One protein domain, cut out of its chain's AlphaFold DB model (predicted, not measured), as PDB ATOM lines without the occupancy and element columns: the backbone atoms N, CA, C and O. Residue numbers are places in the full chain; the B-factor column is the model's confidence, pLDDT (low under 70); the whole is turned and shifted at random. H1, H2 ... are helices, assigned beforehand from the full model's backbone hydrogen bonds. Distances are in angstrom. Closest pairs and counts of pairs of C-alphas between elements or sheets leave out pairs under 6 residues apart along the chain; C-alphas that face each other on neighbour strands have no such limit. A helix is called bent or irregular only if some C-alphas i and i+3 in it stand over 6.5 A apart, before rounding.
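This is residues 2 to 44 of the 112 residues of an uncharacterized protein of Bacteroides coprocola DSM 17136 (UniProt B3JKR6). An open, bent arm of two helices, H2 and H3, meets in a corner at Thr 28, with the short helix H1 and the loop of residues 9 to 17 at the arm's foot. No helix packs on another; residues 22 to 44 of the arm and residues 7 to 14 at the foot stand free. The printed part has 43 residues with three named helices, in the order H1, H2, H3, and no named strand; the class is all helix. The whole is extended, with a radius of gyration of the C-alphas of 14.6 A, and only just elongated, spanning 40 by 20 by 15 A.

H1, residues 2 to 8, and H2, residues 18 to 27, are close but not clearly touching, with 1 pair of C-alphas within 8 A: those of Phe 2 and His 18, 6.4 A apart. Their lines are about perpendicular, at 73 degrees. H2 and H3, residues 29 to 43, meet only through their link. H1 and H3 are apart. In H2 and H3 every O i to N i+4 pair is within hydrogen-bond range; in H1 0 of 3 are, while 4 of 4 O i to N i+3 pairs are.

H1 begins at C-alpha 2, (108.870, 153.081, 101.565), and measures 10.4 A from first to last C-alpha. H2 begins at C-alpha 18, (114.398, 150.170, 102.944), and measures 14.3 A. H3, the longest helix with 15 residues, measures 20.9 A and ends at C-alpha 43, (111.941, 167.318, 130.016).

The two C-alphas farthest apart, those of Val 10 and Asp 44, are 40.1 A apart. The printed part has no cut. The link from H1 to H2, 9 residues, is short, and that from H2 to H3, 1 residue, is tight. The mean pLDDT of the printed part is 92.9, and no printed residue is under 70.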
ATOM      1  N   PHE A   2     107.802 152.766 102.541       85.31
ATOM      2  CA  PHE A   2     108.870 153.081 101.565       85.31
ATOM      3  C   PHE A   2     108.436 153.144 100.090       85.31
ATOM      4  O   PHE A   2     109.047 153.874  99.319       85.31
ATOM      5  N   ALA A   3     107.381 152.415  99.707       87.69
ATOM      6  CA  ALA A   3     106.793 152.521  98.371       87.69
ATOM      7  C   ALA A   3     106.181 153.913  98.119       87.69
ATOM      8  O   ALA A   3     106.468 154.512  97.095       87.69
ATOM      9  N   LYS A   4     105.443 154.467  99.096       91.19
ATOM     10  CA  LYS A   4     104.886 155.829  99.017       91.19
ATOM     11  C   LYS A   4     105.974 156.900  98.956       91.19
ATOM     12  O   LYS A   4     105.814 157.899  98.280       91.19
ATOM     13  N   LEU A   5     107.108 156.684  99.629       91.56
ATOM     14  CA  LEU A   5     108.229 157.632  99.583       91.56
ATOM     15  C   LEU A   5     108.841 157.768  98.180       91.56
ATOM     16  O   LEU A   5     109.499 158.767  97.919       91.56
ATOM     17  N   GLN A   6     108.621 156.807  97.273       90.06
ATOM     18  CA  GLN A   6     109.095 156.925  95.890       90.06
ATOM     19  C   GLN A   6     108.398 158.049  95.120       90.06
ATOM     20  O   GLN A   6     108.993 158.583  94.189       90.06
ATOM     21  N   GLU A   7     107.180 158.422  95.520       94.50
ATOM     22  CA  GLU A   7     106.430 159.537  94.930       94.50
ATOM     23  C   GLU A   7     107.143 160.883  95.164       94.50
ATOM     24  O   GLU A   7     106.978 161.795  94.365       94.50
ATOM     25  N   TYR A   8     108.006 160.971  96.186       93.81
ATOM     26  CA  TYR A   8     108.716 162.188  96.606       93.81
ATOM     27  C   TYR A   8     110.205 162.185  96.223       93.81
ATOM     28  O   TYR A   8     111.064 162.708  96.939       93.81
ATOM     29  N   ARG A   9     110.571 161.499  95.134       90.12
ATOM     30  CA  ARG A   9     111.981 161.386  94.713       90.12
ATOM     31  C   ARG A   9     112.604 162.716  94.303       90.12
ATOM     32  O   ARG A   9     113.822 162.838  94.374       90.12
ATOM     33  N   VAL A  10     111.795 163.672  93.853       95.25
ATOM     34  CA  VAL A  10     112.281 164.999  93.457       95.25
ATOM     35  C   VAL A  10     112.687 165.794  94.699       95.25
ATOM     36  O   VAL A  10     113.753 166.401  94.721       95.25
ATOM     37  N   GLU A  11     111.883 165.726  95.759       96.38
ATOM     38  CA  GLU A  11     112.116 166.396  97.039       96.38
ATOM     39  C   GLU A  11     113.186 165.687  97.878       96.38
ATOM     40  O   GLU A  11     113.892 166.316  98.665       96.38
ATOM     41  N   ILE A  12     113.324 164.368  97.709       93.44
ATOM     42  CA  ILE A  12     114.294 163.531  98.420       93.44
ATOM     43  C   ILE A  12     115.215 162.846  97.396       93.44
ATOM     44  O   ILE A  12     115.144 161.626  97.207       93.44
ATOM     45  N   PRO A  13     116.129 163.595  96.750       91.62
ATOM     46  CA  PRO A  13     116.982 163.063  95.683       91.62
ATOM     47  C   PRO A  13     117.910 161.936  96.161       91.62
ATOM     48  O   PRO A  13     118.317 161.081  95.381       91.62
ATOM     49  N   ASN A  14     118.198 161.885  97.467       93.75
ATOM     50  CA  ASN A  14     119.030 160.865  98.109       93.75
ATOM     51  C   ASN A  14     118.204 159.816  98.880       93.75
ATOM     52  O   ASN A  14     118.629 159.334  99.936       93.75
ATOM     53  N   LEU A  15     117.005 159.479  98.394       93.19
ATOM     54  CA  LEU A  15     116.141 158.492  99.039       93.19
ATOM     55  C   LEU A  15     116.797 157.104  99.051       93.19
ATOM     56  O   LEU A  15     116.978 156.453  98.023       93.19
ATOM     57  N   ILE A  16     117.116 156.625 100.249       93.19
ATOM     58  CA  ILE A  16     117.730 155.313 100.450       93.19
ATOM     59  C   ILE A  16     116.710 154.177 100.354       93.19
ATOM     60  O   ILE A  16     115.518 154.335 100.629       93.19
ATOM     61  N   SER A  17     117.197 152.981 100.027       92.25
ATOM     62  CA  SER A  17     116.378 151.770 100.084       92.25
ATOM     63  C   SER A  17     115.958 151.431 101.519       92.25
ATOM     64  O   SER A  17     116.628 151.767 102.499       92.25
ATOM     65  N   HIS A  18     114.876 150.660 101.648       91.69
ATOM     66  CA  HIS A  18     114.398 150.170 102.944       91.69
ATOM     67  C   HIS A  18     115.468 149.359 103.701       91.69
ATOM     68  O   HIS A  18     115.576 149.452 104.924       91.69
ATOM     69  N   ARG A  19     116.297 148.591 102.982       94.00
ATOM     70  CA  ARG A  19     117.425 147.862 103.574       94.00
ATOM     71  C   ARG A  19     118.450 148.823 104.174       94.00
ATOM     72  O   ARG A  19     118.749 148.707 105.354       94.00
ATOM     73  N   GLN A  20     118.925 149.790 103.388       94.75
ATOM     74  CA  GLN A  20     119.905 150.780 103.850       94.75
ATOM     75  C   GLN A  20     119.389 151.576 105.050       94.75
ATOM     76  O   GLN A  20     120.149 151.833 105.979       94.75
ATOM     77  N   TYR A  21     118.101 151.930 105.063       93.56
ATOM     78  CA  TYR A  21     117.482 152.562 106.225       93.56
ATOM     79  C   TYR A  21     117.563 151.675 107.469       93.56
ATOM     80  O   TYR A  21     117.997 152.134 108.521       93.56
ATOM     81  N   ASN A  22     117.178 150.402 107.358       93.50
ATOM     82  CA  ASN A  22     117.214 149.478 108.490       93.50
ATOM     83  C   ASN A  22     118.634 149.220 108.995       93.50
ATOM     84  O   ASN A  22     118.823 149.110 110.205       93.50
ATOM     85  N   ASP A  23     119.611 149.133 108.094       95.25
ATOM     86  CA  ASP A  23     121.015 148.962 108.457       95.25
ATOM     87  C   ASP A  23     121.527 150.205 109.198       95.25
ATOM     88  O   ASP A  23     122.014 150.082 110.319       95.25
ATOM     89  N   ARG A  24     121.284 151.411 108.661       95.12
ATOM     90  CA  ARG A  24     121.619 152.679 109.337       95.12
ATOM     91  C   ARG A  24     120.948 152.790 110.705       95.12
ATOM     92  O   ARG A  24     121.633 153.064 111.681       95.12
ATOM     93  N   ARG A  25     119.645 152.497 110.798       94.62
ATOM     94  CA  ARG A  25     118.877 152.522 112.056       94.62
ATOM     95  C   ARG A  25     119.477 151.605 113.122       94.62
ATOM     96  O   ARG A  25     119.467 151.953 114.297       94.62
ATOM     97  N   LYS A  26     119.974 150.426 112.730       93.69
ATOM     98  CA  LYS A  26     120.657 149.508 113.653       93.69
ATOM     99  C   LYS A  26     122.007 150.065 114.088       93.69
ATOM    100  O   LYS A  26     122.300 150.037 115.275       93.69
ATOM    101  N   THR A  27     122.803 150.574 113.148       96.94
ATOM    102  CA  THR A  27     124.129 151.137 113.434       96.94
ATOM    103  C   THR A  27     124.056 152.348 114.362       96.94
ATOM    104  O   THR A  27     124.918 152.507 115.216       96.94
ATOM    105  N   THR A  28     123.026 153.187 114.233       96.88
ATOM    106  CA  THR A  28     122.879 154.410 115.036       96.88
ATOM    107  C   THR A  28     122.038 154.227 116.299       96.88
ATOM    108  O   THR A  28     121.706 155.223 116.937       96.88
ATOM    109  N   SER A  29     121.658 153.001 116.678       94.56
ATOM    110  CA  SER A  29     120.706 152.775 117.777       94.56
ATOM    111  C   SER A  29     121.184 153.350 119.116       94.56
ATOM    112  O   SER A  29     120.396 153.973 119.825       94.56
ATOM    113  N   SER A  30     122.475 153.206 119.427       96.00
ATOM    114  CA  SER A  30     123.090 153.743 120.644       96.00
ATOM    115  C   SER A  30     123.045 155.270 120.679       96.00
ATOM    116  O   SER A  30     122.669 155.846 121.694       96.00
ATOM    117  N   LEU A  31     123.350 155.928 119.557       97.00
ATOM    118  CA  LEU A  31     123.277 157.384 119.439       97.00
ATOM    119  C   LEU A  31     121.834 157.884 119.569       97.00
ATOM    120  O   LEU A  31     121.586 158.853 120.279       97.00
ATOM    121  N   CYS A  32     120.877 157.213 118.921       95.44
ATOM    122  CA  CYS A  32     119.460 157.540 119.074       95.44
ATOM    123  C   CYS A  32     119.013 157.416 120.537       95.44
ATOM    124  O   CYS A  32     118.272 158.271 121.015       95.44
ATOM    125  N   ASN A  33     119.486 156.390 121.253       94.06
ATOM    126  CA  ASN A  33     119.183 156.232 122.671       94.06
ATOM    127  C   ASN A  33     119.820 157.338 123.528       94.06
ATOM    128  O   ASN A  33     119.133 157.916 124.358       94.06
ATOM    129  N   ALA A  34     121.076 157.707 123.268       96.00
ATOM    130  CA  ALA A  34     121.741 158.798 123.982       96.00
ATOM    131  C   ALA A  34     121.043 160.155 123.767       96.00
ATOM    132  O   ALA A  34     120.917 160.950 124.695       96.00
ATOM    133  N   ILE A  35     120.557 160.427 122.551       96.12
ATOM    134  CA  ILE A  35     119.769 161.637 122.266       96.12
ATOM    135  C   ILE A  35     118.437 161.597 123.020       96.12
ATOM    136  O   ILE A  35     118.069 162.591 123.639       96.12
ATOM    137  N   ARG A  36     117.737 160.456 123.000       94.50
ATOM    138  CA  ARG A  36     116.493 160.264 123.754       94.50
ATOM    139  C   ARG A  36     116.707 160.526 125.246       94.50
ATOM    140  O   ARG A  36     115.912 161.242 125.835       94.50
ATOM    141  N   GLU A  37     117.764 159.979 125.841       92.50
ATOM    142  CA  GLU A  37     118.083 160.166 127.264       92.50
ATOM    143  C   GLU A  37     118.341 161.632 127.611       92.50
ATOM    144  O   GLU A  37     117.840 162.113 128.621       92.50
ATOM    145  N   ARG A  38     119.039 162.374 126.742       93.56
ATOM    146  CA  ARG A  38     119.220 163.824 126.918       93.56
ATOM    147  C   ARG A  38     117.898 164.577 126.847       93.56
ATOM    148  O   ARG A  38     117.635 165.401 127.705       93.56
ATOM    149  N   MET A  39     117.059 164.280 125.853       92.81
ATOM    150  CA  MET A  39     115.735 164.906 125.739       92.81
ATOM    151  C   MET A  39     114.883 164.633 126.978       92.81
ATOM    152  O   MET A  39     114.276 165.553 127.504       92.81
ATOM    153  N   VAL A  40     114.877 163.388 127.461       91.25
ATOM    154  CA  VAL A  40     114.195 163.014 128.703       91.25
ATOM    155  C   VAL A  40     114.735 163.823 129.877       91.25
ATOM    156  O   VAL A  40     113.934 164.383 130.604       91.25
ATOM    157  N   SER A  41     116.057 163.941 130.031       88.38
ATOM    158  CA  SER A  41     116.668 164.700 131.131       88.38
ATOM    159  C   SER A  41     116.320 166.192 131.120       88.38
ATOM    160  O   SER A  41     116.277 166.792 132.183       88.38
ATOM    161  N   GLU A  42     116.108 166.792 129.946       90.50
ATOM    162  CA  GLU A  42     115.681 168.197 129.825       90.50
ATOM    163  C   GLU A  42     114.173 168.372 130.054       90.50
ATOM    164  O   GLU A  42     113.715 169.444 130.441       90.50
ATOM    165  N   MET A  43     113.384 167.334 129.765       88.38
ATOM    166  CA  MET A  43     111.941 167.318 130.016       88.38
ATOM    167  C   MET A  43     111.603 166.957 131.465       88.38
ATOM    168  O   MET A  43     110.516 167.290 131.933       88.38
ATOM    169  N   ASP A  44     112.502 166.247 132.140       80.75
ATOM    170  CA  ASP A  44     112.346 165.812 133.519       80.75
ATOM    171  C   ASP A  44     112.388 167.020 134.466       80.75
ATOM    172  O   ASP A  44     113.302 167.845 134.427       80.75
TER     173      ASP A  44